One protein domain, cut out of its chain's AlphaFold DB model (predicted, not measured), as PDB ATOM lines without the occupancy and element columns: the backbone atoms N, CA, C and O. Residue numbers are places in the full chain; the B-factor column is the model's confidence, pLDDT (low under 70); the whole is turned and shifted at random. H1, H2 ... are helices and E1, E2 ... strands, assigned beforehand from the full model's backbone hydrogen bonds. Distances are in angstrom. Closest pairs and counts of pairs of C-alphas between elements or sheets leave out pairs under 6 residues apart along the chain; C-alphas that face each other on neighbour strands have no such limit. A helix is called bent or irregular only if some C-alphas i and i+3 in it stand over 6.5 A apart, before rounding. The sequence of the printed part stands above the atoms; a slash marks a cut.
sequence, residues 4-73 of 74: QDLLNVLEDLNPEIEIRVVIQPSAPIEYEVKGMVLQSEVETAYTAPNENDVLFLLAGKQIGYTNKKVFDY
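What this domain is: This is residues 4 to 73 of the 74 residues of an uncharacterized protein of Chroococcidiopsis cubana SAG 39.79 (UniProt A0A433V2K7). A single strand hairpin, E1 with E2, bent sharply in both strands, has a wide loop at one end of it and the small helix H2 beyond the other, while a long, thin arm runs away from the start of E1 to the small helix H1. Residues 4 to 9 of H1, residues 11 to 18 of the arm and residues 43 to 50 of the loop stick out. The printed part has 70 residues with two named helices and two named strands, in the order H1, E1, E2, H2; the two strands, E1 - E2, make one antiparallel sheet. The class is mixed, helices and strands, with 11 residues in helices and 21 in strands, under half of the printed residues. The whole is extended, with a radius of gyration of the C-alphas of 20.5 A, and elongated, spanning 56 by 34 by 21 A.

How they stand to each other: H1, residues 4 to 10, stands free with its residues 4 to 9. A long link of 18 residues joins it to E1, residues 29 to 38. E1 and E2, residues 55 to 65, are antiparallel neighbours and form a hairpin, with 166 degrees between their directions. E1 bends by 79 degrees at residue 34, and E2 bends by 85 degrees at residue 58. The C-alphas of Ile 29 and Tyr 65 face each other at 4.5 A, and those of Leu 38 and Leu 55 at 4.7 A. N 32 and O 61 are within hydrogen-bond range at 2.9 A, as are N 56 and O 37 at 2.9 A. A tight link of 2 residues joins E2 to H2, residues 68 to 71. H1 is apart from E2 and from H2, and E1 is apart from H2. In H1 every O i to N i+4 pair is within hydrogen-bond range; H2, with 4 residues, is too short for such a pair, and its one O i to N i+3 pair is within range.

Where its parts are: H1, Gln 4 to Leu 10, begins with C-alpha 4 at (138.111, 132.971, 161.571) and measures 9.9 A from first to last C-alpha. E1, Ile 29 to Leu 38, begins with C-alpha 29 at (143.869, 123.106, 135.124) and measures 22.4 A. E2, Leu 55 to Tyr 65, measures 22.2 A. H2, Lys 68 to Phe 71, ends with C-alpha 71 at (153.624, 125.464, 132.696) and measures 5.4 A.

The domain as a whole: The two C-alphas farthest apart, those of Asp 12 and Glu 41, are 56.3 A from each other. The printed part has no cut. The links H1 to E1 and E1 to E2 are long, the second with 16 residues. The mean pLDDT of the printed part is 71.4; 33 residues are under 70, namely residues 22 to 27, 39 to 56, 59 and 66 to 73 of this model.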
ATOM      1  N   GLN A   4     138.424 131.941 160.581       84.00
ATOM      2  CA  GLN A   4     138.111 132.971 161.571       84.00
ATOM      3  C   GLN A   4     137.974 134.372 160.961       84.00
ATOM      4  O   GLN A   4     137.081 135.117 161.344       84.00
ATOM      5  N   ASP A   5     138.824 134.717 159.990       84.94
ATOM      6  CA  ASP A   5     138.766 136.024 159.331       84.94
ATOM      7  C   ASP A   5     137.457 136.172 158.542       84.94
ATOM      8  O   ASP A   5     136.858 137.241 158.526       84.94
ATOM      9  N   LEU A   6     136.992 135.080 157.921       81.31
ATOM     10  CA  LEU A   6     135.712 135.044 157.218       81.31
ATOM     11  C   LEU A   6     134.540 135.208 158.194       81.31
ATOM     12  O   LEU A   6     133.646 135.999 157.923       81.31
ATOM     13  N   LEU A   7     134.552 134.506 159.331       83.69
ATOM     14  CA  LEU A   7     133.488 134.610 160.336       83.69
ATOM     15  C   LEU A   7     133.355 136.032 160.890       83.69
ATOM     16  O   LEU A   7     132.242 136.534 160.985       83.69
ATOM     17  N   ASN A   8     134.475 136.702 161.160       88.88
ATOM     18  CA  ASN A   8     134.467 138.082 161.647       88.88
ATOM     19  C   ASN A   8     133.889 139.066 160.610       88.88
ATOM     20  O   ASN A   8     133.255 140.045 160.973       88.88
ATOM     21  N   VAL A   9     134.093 138.820 159.309       84.75
ATOM     22  CA  VAL A   9     133.506 139.650 158.238       84.75
ATOM     23  C   VAL A   9     131.994 139.433 158.118       84.75
ATOM     24  O   VAL A   9     131.275 140.341 157.709       84.75
ATOM     25  N   LEU A  10     131.511 138.237 158.455       85.19
ATOM     26  CA  LEU A  10     130.100 137.866 158.345       85.19
ATOM     27  C   LEU A  10     129.273 138.218 159.597       85.19
ATOM     28  O   LEU A  10     128.050 138.193 159.510       85.19
ATOM     29  N   GLU A  11     129.909 138.539 160.730       88.69
ATOM     30  CA  GLU A  11     129.267 138.724 162.047       88.69
ATOM     31  C   GLU A  11     128.171 139.807 162.057       88.69
ATOM     32  O   GLU A  11     127.134 139.617 162.689       88.69
ATOM     33  N   ASP A  12     128.349 140.883 161.286       88.81
ATOM     34  CA  ASP A  12     127.405 142.010 161.206       88.81
ATOM     35  C   ASP A  12     126.512 141.992 159.947       88.81
ATOM     36  O   ASP A  12     125.819 142.968 159.643       88.81
ATOM     37  N   LEU A  13     126.535 140.907 159.165       89.44
ATOM     38  CA  LEU A  13     125.763 140.805 157.924       89.44
ATOM     39  C   LEU A  13     124.400 140.140 158.135       89.44
ATOM     40  O   LEU A  13     124.160 139.410 159.094       89.44
ATOM     41  N   ASN A  14     123.483 140.393 157.196       88.56
ATOM     42  CA  ASN A  14     122.171 139.752 157.178       88.56
ATOM     43  C   ASN A  14     122.335 138.213 157.158       88.56
ATOM     44  O   ASN A  14     122.988 137.711 156.245       88.56
ATOM     45  N   PRO A  15     121.725 137.456 158.091       85.38
ATOM     46  CA  PRO A  15     121.831 135.995 158.117       85.38
ATOM     47  C   PRO A  15     121.266 135.300 156.866       85.38
ATOM     48  O   PRO A  15     121.647 134.172 156.576       85.38
ATOM     49  N   GLU A  16     120.411 135.977 156.095       88.38
ATOM     50  CA  GLU A  16     119.848 135.481 154.828       88.38
ATOM     51  C   GLU A  16     120.704 135.854 153.599       88.38
ATOM     52  O   GLU A  16     120.258 135.735 152.455       88.38
ATOM     53  N   ILE A  17     121.918 136.377 153.799       85.81
ATOM     54  CA  ILE A  17     122.772 136.819 152.694       85.81
ATOM     55  C   ILE A  17     123.309 135.627 151.885       85.81
ATOM     56  O   ILE A  17     123.887 134.682 152.418       85.81
ATOM     57  N   GLU A  18     123.154 135.684 150.561       80.19
ATOM     58  CA  GLU A  18     123.735 134.698 149.648       80.19
ATOM     59  C   GLU A  18     125.248 134.942 149.503       80.19
ATOM     60  O   GLU A  18     125.679 135.992 149.021       80.19
ATOM     61  N   ILE A  19     126.068 133.957 149.878       76.12
ATOM     62  CA  ILE A  19     127.524 134.014 149.703       76.12
ATOM     63  C   ILE A  19     127.905 133.302 148.402       76.12
ATOM     64  O   ILE A  19     127.788 132.081 148.288       76.12
ATOM     65  N   ARG A  20     128.430 134.056 147.430       75.62
ATOM     66  CA  ARG A  20     128.986 133.507 146.184       75.62
ATOM     67  C   ARG A  20     130.504 133.469 146.256       75.62
ATOM     68  O   ARG A  20     131.159 134.507 146.291       75.62
ATOM     69  N   VAL A  21     131.068 132.266 146.247       71.06
ATOM     70  CA  VAL A  21     132.519 132.068 146.225       71.06
ATOM     71  C   VAL A  21     132.971 131.873 144.783       71.06
ATOM     72  O   VAL A  21     132.576 130.912 144.128       71.06
ATOM     73  N   VAL A  22     133.829 132.769 144.294       67.62
ATOM     74  CA  VAL A  22     134.533 132.591 143.020       67.62
ATOM     75  C   VAL A  22     135.933 132.084 143.336       67.62
ATOM     76  O   VAL A  22     136.749 132.808 143.904       67.62
ATOM     77  N   ILE A  23     136.206 130.823 143.003       61.03
ATOM     78  CA  ILE A  23     137.534 130.227 143.164       61.03
ATOM     79  C   ILE A  23     138.220 130.261 141.807       61.03
ATOM     80  O   ILE A  23     137.801 129.574 140.878       61.03
ATOM     81  N   GLN A  24     139.295 131.035 141.705       66.94
ATOM     82  CA  GLN A  24     140.247 130.881 140.616       66.94
ATOM     83  C   GLN A  24     141.288 129.840 141.047       66.94
ATOM     84  O   GLN A  24     141.927 130.027 142.089       66.94
ATOM     85  N   PRO A  25     141.466 128.735 140.305       67.56
ATOM     86  CA  PRO A  25     142.485 127.752 140.636       67.56
ATOM     87  C   PRO A  25     143.875 128.384 140.706       67.56
ATOM     88  O   PRO A  25     144.269 129.143 139.822       67.56
ATOM     89  N   SER A  26     144.632 128.054 141.752       68.44
ATOM     90  CA  SER A  26     146.016 128.517 141.929       68.44
ATOM     91  C   SER A  26     147.029 127.749 141.073       68.44
ATOM     92  O   SER A  26     148.178 128.175 140.946       68.44
ATOM     93  N   ALA A  27     146.609 126.621 140.501       66.62
ATOM     94  CA  ALA A  27     147.386 125.778 139.609       66.62
ATOM     95  C   ALA A  27     146.680 125.679 138.247       66.62
ATOM     96  O   ALA A  27     145.443 125.699 138.215       66.62
ATOM     97  N   PRO A  28     147.429 125.565 137.133       74.50
ATOM     98  CA  PRO A  28     146.814 125.411 135.824       74.50
ATOM     99  C   PRO A  28     145.967 124.138 135.798       74.50
ATOM    100  O   PRO A  28     146.354 123.094 136.333       74.50
ATOM    101  N   ILE A  29     144.777 124.241 135.220       77.50
ATOM    102  CA  ILE A  29     143.869 123.106 135.124       77.50
ATOM    103  C   ILE A  29     144.395 122.157 134.050       77.50
ATOM    104  O   ILE A  29     144.768 122.586 132.960       77.50
ATOM    105  N   GLU A  30     144.394 120.864 134.357       78.38
ATOM    106  CA  GLU A  30     144.702 119.828 133.385       78.38
ATOM    107  C   GLU A  30     143.405 119.314 132.750       78.38
ATOM    108  O   GLU A  30     142.464 118.912 133.447       78.38
ATOM    109  N   TYR A  31     143.362 119.334 131.419       74.94
ATOM    110  CA  TYR A  31     142.216 118.912 130.627       74.94
ATOM    111  C   TYR A  31     142.601 117.763 129.702       74.94
ATOM    112  O   TYR A  31     143.560 117.856 128.941       74.94
ATOM    113  N   GLU A  32     141.799 116.704 129.719       77.88
ATOM    114  CA  GLU A  32     141.789 115.720 128.644       77.88
ATOM    115  C   GLU A  32     141.001 116.311 127.475       77.88
ATOM    116  O   GLU A  32     139.828 116.659 127.632       77.88
ATOM    117  N   VAL A  33     141.636 116.416 126.309       79.44
ATOM    118  CA  VAL A  33     141.000 116.864 125.068       79.44
ATOM    119  C   VAL A  33     140.686 115.636 124.225       79.44
ATOM    120  O   VAL A  33     141.588 114.907 123.822       79.44
ATOM    121  N   LYS A  34     139.400 115.396 123.949       78.44
ATOM    122  CA  LYS A  34     138.966 114.239 123.143       78.44
ATOM    123  C   LYS A  34     139.182 114.434 121.645       78.44
ATOM    124  O   LYS A  34     139.162 113.466 120.893       78.44
ATOM    125  N   GLY A  35     139.347 115.678 121.216       75.31
ATOM    126  CA  GLY A  35     139.594 116.035 119.829       75.31
ATOM    127  C   GLY A  35     139.667 117.546 119.660       75.31
ATOM    128  O   GLY A  35     139.112 118.304 120.460       75.31
ATOM    129  N   MET A  36     140.363 117.962 118.613       75.81
ATOM    130  CA  MET A  36     140.528 119.355 118.219       75.81
ATOM    131  C   MET A  36     140.107 119.466 116.760       75.81
ATOM    132  O   MET A  36     140.312 118.524 115.997       75.81
ATOM    133  N   VAL A  37     139.499 120.583 116.395       75.06
ATOM    134  CA  VAL A  37     139.047 120.839 115.031       75.06
ATOM    135  C   VAL A  37     139.431 122.261 114.657       75.06
ATOM    136  O   VAL A  37     139.231 123.195 115.442       75.06
ATOM    137  N   LEU A  38     140.047 122.426 113.490       70.25
ATOM    138  CA  LEU A  38     140.397 123.752 112.996       70.25
ATOM    139  C   LEU A  38     139.131 124.484 112.562       70.25
ATOM    140  O   LEU A  38     138.173 123.870 112.102       70.25
ATOM    141  N   GLN A  39     139.119 125.810 112.669       65.50
ATOM    142  CA  GLN A  39     137.997 126.620 112.192       65.50
ATOM    143  C   GLN A  39     137.615 126.307 110.739       65.50
ATOM    144  O   GLN A  39     136.429 126.268 110.424       65.50
ATOM    145  N   SER A  40     138.604 126.034 109.883       65.38
ATOM    146  CA  SER A  40     138.404 125.629 108.485       65.38
ATOM    147  C   SER A  40     137.637 124.311 108.325       65.38
ATOM    148  O   SER A  40     137.048 124.072 107.280       65.38
ATOM    149  N   GLU A  41     137.614 123.462 109.348       64.94
ATOM    150  CA  GLU A  41     136.891 122.188 109.369       64.94
ATOM    151  C   GLU A  41     135.497 122.325 110.024       64.94
ATOM    152  O   GLU A  41     134.663 121.426 109.909       64.94
ATOM    153  N   VAL A  42     135.209 123.459 110.685       64.75
ATOM    154  CA  VAL A  42     133.909 123.803 111.301       64.75
ATOM    155  C   VAL A  42     133.150 124.791 110.405       64.75
ATOM    156  O   VAL A  42     132.782 125.892 110.810       64.75
ATOM    157  N   GLU A  43     132.899 124.418 109.154       58.62
ATOM    158  CA  GLU A  43     132.388 125.323 108.111       58.62
ATOM    159  C   GLU A  43     130.915 125.791 108.253       58.62
ATOM    160  O   GLU A  43     130.330 126.254 107.280       58.62
ATOM    161  N   THR A  44     130.242 125.713 109.416       54.44
ATOM    162  CA  THR A  44     128.784 126.018 109.452       54.44
ATOM    163  C   THR A  44     128.163 126.653 110.701       54.44
ATOM    164  O   THR A  44     126.949 126.845 110.695       54.44
ATOM    165  N   ALA A  45     128.901 127.044 111.748       52.53
ATOM    166  CA  ALA A  45     128.241 127.534 112.979       52.53
ATOM    167  C   ALA A  45     128.566 128.967 113.430       52.53
ATOM    168  O   ALA A  45     127.758 129.547 114.151       52.53
ATOM    169  N   TYR A  46     129.686 129.571 113.027       48.12
ATOM    170  CA  TYR A  46     130.052 130.901 113.527       48.12
ATOM    171  C   TYR A  46     130.674 131.766 112.434       48.12
ATOM    172  O   TYR A  46     131.872 131.726 112.173       48.12
ATOM    173  N   THR A  47     129.841 132.596 111.813       56.53
ATOM    174  CA  THR A  47     130.282 133.755 111.038       56.53
ATOM    175  C   THR A  47     130.792 134.812 112.017       56.53
ATOM    176  O   THR A  47     130.025 135.640 112.509       56.53
ATOM    177  N   ALA A  48     132.086 134.790 112.330       51.84
ATOM    178  CA  ALA A  48     132.763 135.950 112.899       51.84
ATOM    179  C   ALA A  48     134.127 136.160 112.223       51.84
ATOM    180  O   ALA A  48     134.849 135.188 111.988       51.84
ATOM    181  N   PRO A  49     134.460 137.415 111.872       52.12
ATOM    182  CA  PRO A  49     135.567 137.743 110.993       52.12
ATOM    183  C   PRO A  49     136.857 137.851 111.805       52.12
ATOM    184  O   PRO A  49     136.931 138.650 112.737       52.12
ATOM    185  N   ASN A  50     137.850 137.033 111.463       52.28
ATOM    186  CA  ASN A  50     139.261 137.399 111.295       52.28
ATOM    187  C   ASN A  50     140.115 136.127 111.315       52.28
ATOM    188  O   ASN A  50     140.054 135.326 112.243       52.28
ATOM    189  N   GLU A  51     140.896 135.977 110.252       53.38
ATOM    190  CA  GLU A  51     141.791 134.868 109.929       53.38
ATOM    191  C   GLU A  51     142.984 134.803 110.891       53.38
ATOM    192  O   GLU A  51     144.087 135.230 110.568       53.38
ATOM    193  N   ASN A  52     142.776 134.272 112.089       55.53
ATOM    194  CA  ASN A  52     143.863 133.728 112.894       55.53
ATOM    195  C   ASN A  52     143.399 132.372 113.406       55.53
ATOM    196  O   ASN A  52     142.436 132.333 114.163       55.53
ATOM    197  N   ASP A  53     144.061 131.304 112.952       59.66
ATOM    198  CA  ASP A  53     143.801 129.881 113.208       59.66
ATOM    199  C   ASP A  53     143.108 129.592 114.553       59.66
ATOM    200  O   ASP A  53     143.747 129.294 115.567       59.66
ATOM    201  N   VAL A  54     141.773 129.676 114.580       63.34
ATOM    202  CA  VAL A  54     141.005 129.337 115.776       63.34
ATOM    203  C   VAL A  54     140.888 127.819 115.833       63.34
ATOM    204  O   VAL A  54     140.288 127.185 114.964       63.34
ATOM    205  N   LEU A  55     141.470 127.225 116.872       63.56
ATOM    206  CA  LEU A  55     141.374 125.798 117.155       63.56
ATOM    207  C   LEU A  55     140.258 125.561 118.173       63.56
ATOM    208  O   LEU A  55     140.339 126.012 119.318       63.56
ATOM    209  N   PHE A  56     139.213 124.849 117.766       69.94
ATOM    210  CA  PHE A  56     138.098 124.510 118.642       69.94
ATOM    211  C   PHE A  56     138.355 123.171 119.338       69.94
ATOM    212  O   PHE A  56     138.777 122.191 118.722       69.94
ATOM    213  N   LEU A  57     138.057 123.111 120.637       73.62
ATOM    214  CA  LEU A  57     138.072 121.869 121.409       73.62
ATOM    215  C   LEU A  57     136.698 121.201 121.285       73.62
ATOM    216  O   LEU A  57     135.700 121.755 121.743       73.62
ATOM    217  N   LEU A  58     136.640 120.013 120.678       72.25
ATOM    218  CA  LEU A  58     135.375 119.309 120.413       72.25
ATOM    219  C   LEU A  58     134.685 118.846 121.699       72.25
ATOM    220  O   LEU A  58     133.465 118.903 121.834       72.25
ATOM    221  N   ALA A  59     135.482 118.353 122.638       67.50
ATOM    222  CA  ALA A  59     135.049 117.978 123.968       67.50
ATOM    223  C   ALA A  59     136.279 117.858 124.861       67.50
ATOM    224  O   ALA A  59     137.342 117.406 124.425       67.50
ATOM    225  N   GLY A  60     136.111 118.199 126.130       72.19
ATOM    226  CA  GLY A  60     137.143 117.977 127.121       72.19
ATOM    227  C   GLY A  60     136.562 117.713 128.493       72.19
ATOM    228  O   GLY A  60     135.414 118.055 128.782       72.19
ATOM    229  N   LYS A  61     137.362 117.069 129.335       77.38
ATOM    230  CA  LYS A  61     137.046 116.857 130.745       77.38
ATOM    231  C   LYS A  61     138.218 117.352 131.573       77.38
ATOM    232  O   LYS A  61     139.365 117.030 131.281       77.38
ATOM    233  N   GLN A  62     137.926 118.112 132.623       80.31
ATOM    234  CA  GLN A  62     138.933 118.410 133.632       80.31
ATOM    235  C   GLN A  62     139.356 117.101 134.309       80.31
ATOM    236  O   GLN A  62     138.520 116.396 134.883       80.31
ATOM    237  N   ILE A  63     140.646 116.786 134.239       83.12
ATOM    238  CA  ILE A  63     141.224 115.577 134.839       83.12
ATOM    239  C   ILE A  63     142.028 115.877 136.104       83.12
ATOM    240  O   ILE A  63     142.215 114.983 136.924       83.12
ATOM    241  N   GLY A  64     142.417 117.135 136.328       81.44
ATOM    242  CA  GLY A  64     143.097 117.527 137.555       81.44
ATOM    243  C   GLY A  64     143.653 118.943 137.518       81.44
ATOM    244  O   GLY A  64     143.140 119.824 136.827       81.44
ATOM    245  N   TYR A  65     144.713 119.141 138.291       79.31
ATOM    246  CA  TYR A  65     145.526 120.349 138.299       79.31
ATOM    247  C   TYR A  65     146.962 119.938 137.998       79.31
ATOM    248  O   TYR A  65     147.481 119.026 138.642       79.31
ATOM    249  N   THR A  66     147.602 120.605 137.043       69.38
ATOM    250  CA  THR A  66     148.990 120.300 136.695       69.38
ATOM    251  C   THR A  66     149.964 121.003 137.640       69.38
ATOM    252  O   THR A  66     149.637 121.981 138.321       69.38
ATOM    253  N   ASN A  67     151.200 120.510 137.689       69.50
ATOM    254  CA  ASN A  67     152.260 121.157 138.447       69.50
ATOM    255  C   ASN A  67     152.644 122.468 137.754       69.50
ATOM    256  O   ASN A  67     153.103 122.457 136.615       69.50
ATOM    257  N   LYS A  68     152.518 123.590 138.471       64.44
ATOM    258  CA  LYS A  68     152.849 124.934 137.974       64.44
ATOM    259  C   LYS A  68     154.220 125.005 137.283       64.44
ATOM    260  O   LYS A  68     154.343 125.660 136.257       64.44
ATOM    261  N   LYS A  69     155.211 124.250 137.779       66.06
ATOM    262  CA  LYS A  69     156.555 124.202 137.187       66.06
ATOM    263  C   LYS A  69     156.576 123.723 135.738       66.06
ATOM    264  O   LYS A  69     157.490 124.103 135.036       66.06
ATOM    265  N   VAL A  70     155.637 122.882 135.305       64.19
ATOM    266  CA  VAL A  70     155.571 122.390 133.916       64.19
ATOM    267  C   VAL A  70     155.076 123.489 132.975       64.19
ATOM    268  O   VAL A  70     155.504 123.552 131.830       64.19
ATOM    269  N   PHE A  71     154.213 124.376 133.474       59.97
ATOM    270  CA  PHE A  71     153.624 125.464 132.696       59.97
ATOM    271  C   PHE A  71     154.581 126.649 132.527       59.97
ATOM    272  O   PHE A  71     154.562 127.289 131.489       59.97
ATOM    273  N   ASP A  72     155.455 126.905 133.507       62.16
ATOM    274  CA  ASP A  72     156.440 127.997 133.438       62.16
ATOM    275  C   ASP A  72     157.547 127.768 132.369       62.16
ATOM    276  O   ASP A  72     158.352 128.667 132.131       62.16
ATOM    277  N   TYR A  73     157.616 126.584 131.737       55.56
ATOM    278  CA  TYR A  73     158.558 126.258 130.646       55.56
ATOM    279  C   TYR A  73     157.923 126.238 129.241       55.56
ATOM    280  O   TYR A  73     158.637 125.952 128.277       55.56
TER     281      TYR A  73